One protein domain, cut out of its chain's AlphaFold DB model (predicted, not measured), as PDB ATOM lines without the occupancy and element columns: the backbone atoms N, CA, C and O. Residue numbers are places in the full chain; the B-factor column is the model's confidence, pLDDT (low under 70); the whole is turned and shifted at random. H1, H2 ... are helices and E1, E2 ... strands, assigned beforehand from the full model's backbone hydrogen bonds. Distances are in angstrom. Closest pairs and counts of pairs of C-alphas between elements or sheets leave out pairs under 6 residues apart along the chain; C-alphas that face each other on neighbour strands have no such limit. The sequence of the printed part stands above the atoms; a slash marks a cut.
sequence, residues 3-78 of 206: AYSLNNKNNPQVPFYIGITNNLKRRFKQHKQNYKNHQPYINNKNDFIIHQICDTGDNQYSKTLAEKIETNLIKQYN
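AT A GLANCE: This is residues 3 to 78 of the 206 residues of the protein "GIY-YIG domain-containing protein" of Methanosphaera sp. rholeuAM74 (UniProt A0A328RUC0). A small, strongly twisted sheet of three strands has one long helix, H2, packed along one face over E2 and E1, while a shorter helix, H1, only grazes the sheet with its first residues, 24 to 28. The long stretch from H1 back to E3, residues 35 to 45, has no named element. The printed part has 76 residues, with three named strands and two named helices in the order E1, E2, H1, E3, H2; the sheet's order is E2, E1, E3, all antiparallel, and the class is mixed, helices and strands. The whole is compact, with a radius of gyration of the C-alphas of 12.9 A and spans of 34 by 26 by 17 A.

IN THESE COORDINATES: E1, residues 3 to 8, begins at C-alpha 3 at (430.052, 271.684, 748.805) and is 17.2 A long. E2, residues 11 to 21, measures 23.4 A and bends by 69 degrees at residue 14. H1, residues 24 to 34, is 15.1 A long and begins at C-alpha 24 at (421.863, 267.987, 750.578). E3, residues 46 to 53, measures 19.9 A. H2, residues 60 to 77, is 25.9 A long and ends at C-alpha 77 at (437.571, 280.192, 757.406).

HOW THE PARTS SIT: E1 is the inner strand, and E2 and E3 are the edge strands. E1 and E2 form a hairpin, antiparallel at 147 degrees, with N 6 and O 17 at 2.8 A and N 19 and O 4 at 2.9 A, within hydrogen-bond range. E1 and E3 are antiparallel at 160 degrees, with N 5 and O 49 at 2.9 A and N 49 and O 5 at 3.0 A, within hydrogen-bond range. H2 is on the sheet at a height over the sheet of 8.4 A, in two layers, a helix on one face of a sheet. H2 lies over E2 and E1 and runs along the strands, at 14 degrees to E1 on the local plane. The closest C-alphas of E2 and H2 are those of Val 14 and Tyr 77, 6.1 A apart; those of E1 and H2 are Ala 3 and Ala 66, 6.0 A apart. E3 and H2 are near each other, with 8 pairs of C-alphas within 10 A. E2, H1 and E3 form a split strand-helix-strand unit, two strands running the same way with E1 between them in the sheet, and its crossover is right-handed. The closest C-alphas of E2 and H1 are those of Thr 21 and Arg 27, 6.8 A apart. H1 and H2 are apart. In H1 and H2 every O i to N i+4 pair is within hydrogen-bond range.

THE WHOLE: The two C-alphas farthest apart, those of Asn 10 and Asn 59, are 37.3 A apart. The printed part has no cut. The link from H1 to E3, 11 residues, is long; that from E3 to H2, 6 residues, is short but not tight, and those from E1 to E2 and from E2 to H1 are tight. The mean pLDDT of the printed part is 70.2, and 34 residues are under 70, among them residues 8 to 13, 34 to 48 and 52 to 59.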
ATOM      1  N   ALA A   3     429.284 271.167 747.676       79.25
ATOM      2  CA  ALA A   3     430.052 271.684 748.805       79.25
ATOM      3  C   ALA A   3     429.199 272.701 749.579       79.25
ATOM      4  O   ALA A   3     428.630 273.628 748.994       79.25
ATOM      5  N   TYR A   4     429.082 272.515 750.891       82.19
ATOM      6  CA  TYR A   4     428.235 273.325 751.765       82.19
ATOM      7  C   TYR A   4     428.927 273.598 753.100       82.19
ATOM      8  O   TYR A   4     429.827 272.862 753.506       82.19
ATOM      9  N   SER A   5     428.476 274.635 753.797       82.06
ATOM     10  CA  SER A   5     428.828 274.876 755.190       82.06
ATOM     11  C   SER A   5     427.599 274.996 756.073       82.06
ATOM     12  O   SER A   5     426.489 275.275 755.611       82.06
ATOM     13  N   LEU A   6     427.826 274.765 757.362       78.50
ATOM     14  CA  LEU A   6     426.884 275.061 758.424       78.50
ATOM     15  C   LEU A   6     427.405 276.246 759.216       78.50
ATOM     16  O   LEU A   6     428.531 276.223 759.723       78.50
ATOM     17  N   ASN A   7     426.556 277.258 759.342       76.12
ATOM     18  CA  ASN A   7     426.883 278.477 760.056       76.12
ATOM     19  C   ASN A   7     425.947 278.611 761.254       76.12
ATOM     20  O   ASN A   7     424.772 278.231 761.200       76.12
ATOM     21  N   ASN A   8     426.478 279.141 762.350       69.62
ATOM     22  CA  ASN A   8     425.662 279.508 763.495       69.62
ATOM     23  C   ASN A   8     424.928 280.811 763.148       69.62
ATOM     24  O   ASN A   8     425.583 281.774 762.756       69.62
ATOM     25  N   LYS A   9     423.601 280.883 763.316       67.88
ATOM     26  CA  LYS A   9     422.856 282.141 763.096       67.88
ATOM     27  C   LYS A   9     423.403 283.313 763.902       67.88
ATOM     28  O   LYS A   9     423.325 284.446 763.446       67.88
ATOM     29  N   ASN A  10     423.969 283.042 765.076       68.62
ATOM     30  CA  ASN A  10     424.527 284.078 765.940       68.62
ATOM     31  C   ASN A  10     425.905 284.570 765.462       68.62
ATOM     32  O   ASN A  10     426.336 285.643 765.864       68.62
ATOM     33  N   ASN A  11     426.600 283.803 764.616       66.31
ATOM     34  CA  ASN A  11     427.852 284.213 763.987       66.31
ATOM     35  C   ASN A  11     427.938 283.637 762.560       66.31
ATOM     36  O   ASN A  11     428.579 282.605 762.339       66.31
ATOM     37  N   PRO A  12     427.281 284.279 761.578       66.31
ATOM     38  CA  PRO A  12     427.226 283.771 760.214       66.31
ATOM     39  C   PRO A  12     428.556 283.914 759.464       66.31
ATOM     40  O   PRO A  12     428.678 283.367 758.371       66.31
ATOM     41  N   GLN A  13     429.546 284.631 760.009       66.12
ATOM     42  CA  GLN A  13     430.814 284.891 759.322       66.12
ATOM     43  C   GLN A  13     431.769 283.695 759.344       66.12
ATOM     44  O   GLN A  13     432.546 283.528 758.405       66.12
ATOM     45  N   VAL A  14     431.700 282.855 760.382       70.69
ATOM     46  CA  VAL A  14     432.583 281.693 760.534       70.69
ATOM     47  C   VAL A  14     431.738 280.414 760.516       70.69
ATOM     48  O   VAL A  14     431.011 280.149 761.478       70.69
ATOM     49  N   PRO A  15     431.781 279.618 759.431       73.12
ATOM     50  CA  PRO A  15     431.163 278.299 759.430       73.12
ATOM     51  C   PRO A  15     431.790 277.436 760.526       73.12
ATOM     52  O   PRO A  15     432.990 277.487 760.733       73.12
ATOM     53  N   PHE A  16     431.015 276.619 761.231       74.88
ATOM     54  CA  PHE A  16     431.593 275.662 762.193       74.88
ATOM     55  C   PHE A  16     431.784 274.273 761.567       74.88
ATOM     56  O   PHE A  16     432.465 273.419 762.127       74.88
ATOM     57  N   TYR A  17     431.162 274.025 760.413       79.19
ATOM     58  CA  TYR A  17     431.292 272.778 759.670       79.19
ATOM     59  C   TYR A  17     431.280 273.064 758.177       79.19
ATOM     60  O   TYR A  17     430.479 273.868 757.697       79.19
ATOM     61  N   ILE A  18     432.128 272.359 757.442       79.69
ATOM     62  CA  ILE A  18     432.191 272.403 755.986       79.69
ATOM     63  C   ILE A  18     432.225 270.959 755.510       79.69
ATOM     64  O   ILE A  18     432.905 270.124 756.099       79.69
ATOM     65  N   GLY A  19     431.460 270.645 754.473       81.81
ATOM     66  CA  GLY A  19     431.449 269.293 753.944       81.81
ATOM     67  C   GLY A  19     430.914 269.203 752.531       81.81
ATOM     68  O   GLY A  19     430.426 270.169 751.942       81.81
ATOM     69  N   ILE A  20     430.980 267.986 752.001       82.62
ATOM     70  CA  ILE A  20     430.529 267.656 750.652       82.62
ATOM     71  C   ILE A  20     429.431 266.586 750.681       82.62
ATOM     72  O   ILE A  20     429.403 265.692 751.531       82.62
ATOM     73  N   THR A  21     428.461 266.675 749.773       82.44
ATOM     74  CA  THR A  21     427.377 265.687 749.666       82.44
ATOM     75  C   THR A  21     426.807 265.599 748.258       82.44
ATOM     76  O   THR A  21     426.704 266.592 747.552       82.44
ATOM     77  N   ASN A  22     426.378 264.410 747.840       81.44
ATOM     78  CA  ASN A  22     425.603 264.240 746.610       81.44
ATOM     79  C   ASN A  22     424.117 264.588 746.794       81.44
ATOM     80  O   ASN A  22     423.419 264.847 745.822       81.44
ATOM     81  N   ASN A  23     423.631 264.613 748.038       84.00
ATOM     82  CA  ASN A  23     422.239 264.894 748.359       84.00
ATOM     83  C   ASN A  23     422.160 265.733 749.639       84.00
ATOM     84  O   ASN A  23     422.339 265.226 750.753       84.00
ATOM     85  N   LEU A  24     421.898 267.031 749.472       79.31
ATOM     86  CA  LEU A  24     421.863 267.987 750.578       79.31
ATOM     87  C   LEU A  24     420.715 267.695 751.553       79.31
ATOM     88  O   LEU A  24     420.918 267.717 752.762       79.31
ATOM     89  N   LYS A  25     419.534 267.318 751.043       83.12
ATOM     90  CA  LYS A  25     418.353 267.004 751.864       83.12
ATOM     91  C   LYS A  25     418.585 265.776 752.744       83.12
ATOM     92  O   LYS A  25     418.256 265.796 753.929       83.12
ATOM     93  N   ARG A  26     419.176 264.712 752.186       84.88
ATOM     94  CA  ARG A  26     419.539 263.500 752.938       84.88
ATOM     95  C   ARG A  26     420.594 263.815 753.993       84.88
ATOM     96  O   ARG A  26     420.431 263.424 755.144       84.88
ATOM     97  N   ARG A  27     421.639 264.559 753.620       84.00
ATOM     98  CA  ARG A  27     422.720 264.930 754.539       84.00
ATOM     99  C   ARG A  27     422.233 265.830 755.674       84.00
ATOM    100  O   ARG A  27     422.634 265.622 756.809       84.00
ATOM    101  N   PHE A  28     421.306 266.750 755.407       80.00
ATOM    102  CA  PHE A  28     420.659 267.562 756.441       80.00
ATOM    103  C   PHE A  28     419.867 266.719 757.442       80.00
ATOM    104  O   PHE A  28     419.961 266.948 758.645       80.00
ATOM    105  N   LYS A  29     419.111 265.720 756.964       83.12
ATOM    106  CA  LYS A  29     418.409 264.783 757.850       83.12
ATOM    107  C   LYS A  29     419.386 263.988 758.719       83.12
ATOM    108  O   LYS A  29     419.146 263.882 759.912       83.12
ATOM    109  N   GLN A  30     420.487 263.496 758.144       81.88
ATOM    110  CA  GLN A  30     421.529 262.770 758.887       81.88
ATOM    111  C   GLN A  30     422.174 263.639 759.962       81.88
ATOM    112  O   GLN A  30     422.296 263.216 761.103       81.88
ATOM    113  N   HIS A  31     422.526 264.872 759.606       76.88
ATOM    114  CA  HIS A  31     423.003 265.882 760.541       76.88
ATOM    115  C   HIS A  31     422.009 266.063 761.693       76.88
ATOM    116  O   HIS A  31     422.366 265.826 762.842       76.88
ATOM    117  N   LYS A  32     420.730 266.320 761.379       73.25
ATOM    118  CA  LYS A  32     419.644 266.434 762.368       73.25
ATOM    119  C   LYS A  32     419.471 265.217 763.274       73.25
ATOM    120  O   LYS A  32     419.171 265.380 764.452       73.25
ATOM    121  N   GLN A  33     419.626 264.014 762.731       72.62
ATOM    122  CA  GLN A  33     419.502 262.763 763.478       72.62
ATOM    123  C   GLN A  33     420.711 262.526 764.389       72.62
ATOM    124  O   GLN A  33     420.527 262.212 765.562       72.62
ATOM    125  N   ASN A  34     421.927 262.762 763.891       66.19
ATOM    126  CA  ASN A  34     423.168 262.609 764.653       66.19
ATOM    127  C   ASN A  34     423.287 263.623 765.809       66.19
ATOM    128  O   ASN A  34     423.978 263.344 766.790       66.19
ATOM    129  N   TYR A  35     422.581 264.761 765.748       65.19
ATOM    130  CA  TYR A  35     422.516 265.735 766.852       65.19
ATOM    131  C   TYR A  35     421.886 265.200 768.121       65.19
ATOM    132  O   TYR A  35     422.255 265.653 769.197       65.19
ATOM    133  N   LYS A  36     420.983 264.219 768.024       58.03
ATOM    134  CA  LYS A  36     420.424 263.607 769.232       58.03
ATOM    135  C   LYS A  36     421.477 262.853 770.043       58.03
ATOM    136  O   LYS A  36     421.275 262.679 771.236       58.03
ATOM    137  N   ASN A  37     422.584 262.451 769.409       54.78
ATOM    138  CA  ASN A  37     423.520 261.517 770.016       54.78
ATOM    139  C   ASN A  37     424.882 262.139 770.374       54.78
ATOM    140  O   ASN A  37     425.401 261.763 771.417       54.78
ATOM    141  N   HIS A  38     425.477 263.072 769.598       48.56
ATOM    142  CA  HIS A  38     426.925 263.354 769.777       48.56
ATOM    143  C   HIS A  38     427.489 264.787 769.639       48.56
ATOM    144  O   HIS A  38     428.698 264.933 769.798       48.56
ATOM    145  N   GLN A  39     426.730 265.860 769.383       52.56
ATOM    146  CA  GLN A  39     427.348 267.199 769.223       52.56
ATOM    147  C   GLN A  39     426.413 268.353 769.658       52.56
ATOM    148  O   GLN A  39     425.382 268.549 769.014       52.56
ATOM    149  N   PRO A  40     426.771 269.176 770.669       49.69
ATOM    150  CA  PRO A  40     425.936 270.281 771.167       49.69
ATOM    151  C   PRO A  40     425.899 271.526 770.254       49.69
ATOM    152  O   PRO A  40     425.151 272.465 770.518       49.69
ATOM    153  N   TYR A  41     426.684 271.561 769.173       50.62
ATOM    154  CA  TYR A  41     426.912 272.785 768.387       50.62
ATOM    155  C   TYR A  41     425.958 272.994 767.209       50.62
ATOM    156  O   TYR A  41     425.973 274.068 766.600       50.62
ATOM    157  N   ILE A  42     425.095 272.020 766.889       51.69
ATOM    158  CA  ILE A  42     424.034 272.247 765.908       51.69
ATOM    159  C   ILE A  42     422.672 272.390 766.553       51.69
ATOM    160  O   ILE A  42     421.897 271.451 766.706       51.69
ATOM    161  N   ASN A  43     422.369 273.641 766.871       53.47
ATOM    162  CA  ASN A  43     421.041 274.053 767.257       53.47
ATOM    163  C   ASN A  43     420.135 274.146 766.008       53.47
ATOM    164  O   ASN A  43     420.610 274.389 764.895       53.47
ATOM    165  N   ASN A  44     418.810 274.043 766.172       54.94
ATOM    166  CA  ASN A  44     417.809 274.181 765.087       54.94
ATOM    167  C   ASN A  44     417.826 275.562 764.382       54.94
ATOM    168  O   ASN A  44     417.033 275.830 763.479       54.94
ATOM    169  N   LYS A  45     418.730 276.442 764.809       59.22
ATOM    170  CA  LYS A  45     418.975 277.790 764.318       59.22
ATOM    171  C   LYS A  45     420.207 277.867 763.405       59.22
ATOM    172  O   LYS A  45     420.757 278.943 763.282       59.22
ATOM    173  N   ASN A  46     420.659 276.790 762.772       65.81
ATOM    174  CA  ASN A  46     421.801 276.874 761.854       65.81
ATOM    175  C   ASN A  46     421.359 277.054 760.404       65.81
ATOM    176  O   ASN A  46     420.438 276.375 759.944       65.81
ATOM    177  N   ASP A  47     422.041 277.952 759.698       64.81
ATOM    178  CA  ASP A  47     421.806 278.198 758.280       64.81
ATOM    179  C   ASP A  47     422.756 277.344 757.439       64.81
ATOM    180  O   ASP A  47     423.955 277.235 757.714       64.81
ATOM    181  N   PHE A  48     422.188 276.705 756.417       69.94
ATOM    182  CA  PHE A  48     422.944 275.985 755.401       69.94
ATOM    183  C   PHE A  48     423.343 276.963 754.312       69.94
ATOM    184  O   PHE A  48     422.480 277.509 753.624       69.94
ATOM    185  N   ILE A  49     424.645 277.123 754.112       74.19
ATOM    186  CA  ILE A  49     425.171 277.913 753.007       74.19
ATOM    187  C   ILE A  49     425.724 276.946 751.968       74.19
ATOM    188  O   ILE A  49     426.624 276.150 752.240       74.19
ATOM    189  N   ILE A  50     425.149 276.983 750.768       74.56
ATOM    190  CA  ILE A  50     425.684 276.252 749.622       74.56
ATOM    191  C   ILE A  50     426.777 277.124 749.012       74.56
ATOM    192  O   ILE A  50     426.486 278.209 748.518       74.56
ATOM    193  N   HIS A  51     428.018 276.641 749.032       70.50
ATOM    194  CA  HIS A  51     429.150 277.355 748.433       70.50
ATOM    195  C   HIS A  51     429.252 277.066 746.946       70.50
ATOM    196  O   HIS A  51     429.436 277.971 746.139       70.50
ATOM    197  N   GLN A  52     429.117 275.791 746.573       69.94
ATOM    198  CA  GLN A  52     429.241 275.391 745.181       69.94
ATOM    199  C   GLN A  52     428.520 274.075 744.900       69.94
ATOM    200  O   GLN A  52     428.634 273.100 745.646       69.94
ATOM    201  N   ILE A  53     427.814 274.033 743.772       66.88
ATOM    202  CA  ILE A  53     427.267 272.805 743.200       66.88
ATOM    203  C   ILE A  53     428.219 272.384 742.078       66.88
ATOM    204  O   ILE A  53     428.321 273.052 741.055       66.88
ATOM    205  N   CYS A  54     428.954 271.303 742.303       63.69
ATOM    206  CA  CYS A  54     429.735 270.612 741.283       63.69
ATOM    207  C   CYS A  54     428.850 269.570 740.598       63.69
ATOM    208  O   CYS A  54     427.920 269.032 741.214       63.69
ATOM    209  N   ASP A  55     429.169 269.236 739.352       57.47
ATOM    210  CA  ASP A  55     428.367 268.316 738.553       57.47
ATOM    211  C   ASP A  55     428.113 266.977 739.273       57.47
ATOM    212  O   ASP A  55     428.948 266.472 740.037       57.47
ATOM    213  N   THR A  56     426.906 266.434 739.124       52.03
ATOM    214  CA  THR A  56     426.411 265.277 739.899       52.03
ATOM    215  C   THR A  56     426.839 263.923 739.351       52.03
ATOM    216  O   THR A  56     426.454 262.909 739.925       52.03
ATOM    217  N   GLY A  57     427.646 263.891 738.289       53.81
ATOM    218  CA  GLY A  57     428.230 262.648 737.801       53.81
ATOM    219  C   GLY A  57     429.048 261.966 738.896       53.81
ATOM    220  O   GLY A  57     429.820 262.622 739.599       53.81
ATOM    221  N   ASP A  58     428.899 260.649 739.031       58.44
ATOM    222  CA  ASP A  58     429.719 259.812 739.916       58.44
ATOM    223  C   ASP A  58     431.127 259.605 739.324       58.44
ATOM    224  O   ASP A  58     431.683 258.512 739.320       58.44
ATOM    225  N   ASN A  59     431.699 260.666 738.752       63.41
ATOM    226  CA  ASN A  59     433.036 260.654 738.189       63.41
ATOM    227  C   ASN A  59     434.039 261.177 739.230       63.41
ATOM    228  O   ASN A  59     433.748 262.055 740.049       63.41
ATOM    229  N   GLN A  60     435.242 260.602 739.211       71.12
ATOM    230  CA  GLN A  60     436.328 260.931 740.138       71.12
ATOM    231  C   GLN A  60     436.651 262.436 740.145       71.12
ATOM    232  O   GLN A  60     437.000 262.994 741.181       71.12
ATOM    233  N   TYR A  61     436.464 263.110 739.008       63.47
ATOM    234  CA  TYR A  61     436.697 264.543 738.855       63.47
ATOM    235  C   TYR A  61     435.797 265.393 739.761       63.47
ATOM    236  O   TYR A  61     436.295 266.241 740.500       63.47
ATOM    237  N   SER A  62     434.485 265.138 739.767       63.34
ATOM    238  CA  SER A  62     433.533 265.855 740.622       63.34
ATOM    239  C   SER A  62     433.814 265.653 742.112       63.34
ATOM    240  O   SER A  62     433.540 266.553 742.909       63.34
ATOM    241  N   LYS A  63     434.385 264.500 742.495       67.12
ATOM    242  CA  LYS A  63     434.848 264.232 743.867       67.12
ATOM    243  C   LYS A  63     436.081 265.074 744.193       67.12
ATOM    244  O   LYS A  63     436.033 265.870 745.125       67.12
ATOM    245  N   THR A  64     437.125 265.006 743.367       73.88
ATOM    246  CA  THR A  64     438.370 265.768 743.570       73.88
ATOM    247  C   THR A  64     438.152 267.284 743.554       73.88
ATOM    248  O   THR A  64     438.799 268.016 744.302       73.88
ATOM    249  N   LEU A  65     437.240 267.789 742.718       68.31
ATOM    250  CA  LEU A  65     436.893 269.209 742.693       68.31
ATOM    251  C   LEU A  65     436.188 269.635 743.987       68.31
ATOM    252  O   LEU A  65     436.585 270.629 744.592       68.31
ATOM    253  N   ALA A  66     435.193 268.865 744.438       68.75
ATOM    254  CA  ALA A  66     434.480 269.138 745.684       68.75
ATOM    255  C   ALA A  66     435.416 269.091 746.908       68.75
ATOM    256  O   ALA A  66     435.332 269.972 747.760       68.75
ATOM    257  N   GLU A  67     436.354 268.141 746.956       76.44
ATOM    258  CA  GLU A  67     437.381 268.035 748.007       76.44
ATOM    259  C   GLU A  67     438.346 269.232 748.018       76.44
ATOM    260  O   GLU A  67     438.705 269.749 749.080       76.44
ATOM    261  N   LYS A  68     438.762 269.719 746.840       77.38
ATOM    262  CA  LYS A  68     439.594 270.931 746.732       77.38
ATOM    263  C   LYS A  68     438.852 272.165 747.237       77.38
ATOM    264  O   LYS A  68     439.447 272.984 747.933       77.38
ATOM    265  N   ILE A  69     437.570 272.291 746.899       71.81
ATOM    266  CA  ILE A  69     436.717 273.389 747.372       71.81
ATOM    267  C   ILE A  69     436.571 273.319 748.893       71.81
ATOM    268  O   ILE A  69     436.820 274.314 749.564       71.81
ATOM    269  N   GLU A  70     436.257 272.147 749.445       75.25
ATOM    270  CA  GLU A  70     436.187 271.925 750.893       75.25
ATOM    271  C   GLU A  70     437.496 272.316 751.592       75.25
ATOM    272  O   GLU A  70     437.481 273.096 752.541       75.25
ATOM    273  N   THR A  71     438.637 271.861 751.071       78.06
ATOM    274  CA  THR A  71     439.963 272.186 751.622       78.06
ATOM    275  C   THR A  71     440.244 273.691 751.592       78.06
ATOM    276  O   THR A  71     440.789 274.244 752.549       78.06
ATOM    277  N   ASN A  72     439.884 274.371 750.503       76.94
ATOM    278  CA  ASN A  72     440.084 275.813 750.376       76.94
ATOM    279  C   ASN A  72     439.182 276.596 751.330       76.94
ATOM    280  O   ASN A  72     439.654 277.536 751.962       76.94
ATOM    281  N   LEU A  73     437.921 276.187 751.476       73.69
ATOM    282  CA  LEU A  73     436.989 276.807 752.413       73.69
ATOM    283  C   LEU A  73     437.455 276.607 753.865       73.69
ATOM    284  O   LEU A  73     437.462 277.561 754.635       73.69
ATOM    285  N   ILE A  74     437.936 275.411 754.219       75.50
ATOM    286  CA  ILE A  74     438.518 275.132 755.541       75.50
ATOM    287  C   ILE A  74     439.680 276.082 755.847       75.50
ATOM    288  O   ILE A  74     439.740 276.659 756.932       75.50
ATOM    289  N   LYS A  75     440.582 276.281 754.877       78.56
ATOM    290  CA  LYS A  75     441.707 277.218 755.007       78.56
ATOM    291  C   LYS A  75     441.243 278.669 755.110       78.56
ATOM    292  O   LYS A  75     441.771 279.407 755.931       78.56
ATOM    293  N   GLN A  76     440.272 279.072 754.291       73.31
ATOM    294  CA  GLN A  76     439.756 280.442 754.259       73.31
ATOM    295  C   GLN A  76     439.094 280.836 755.583       73.31
ATOM    296  O   GLN A  76     439.291 281.952 756.053       73.31
ATOM    297  N   TYR A  77     438.324 279.927 756.179       70.88
ATOM    298  CA  TYR A  77     437.571 280.192 757.406       70.88
ATOM    299  C   TYR A  77     438.280 279.722 758.685       70.88
ATOM    300  O   TYR A  77     437.736 279.891 759.772       70.88
ATOM    301  N   ASN A  78     439.484 279.148 758.568       70.06
ATOM    302  CA  ASN A  78     440.252 278.560 759.670       70.06
ATOM    303  C   ASN A  78     439.425 277.584 760.534       70.06
ATOM    304  O   ASN A  78     439.495 277.579 761.763       70.06
TER     305      ASN A  78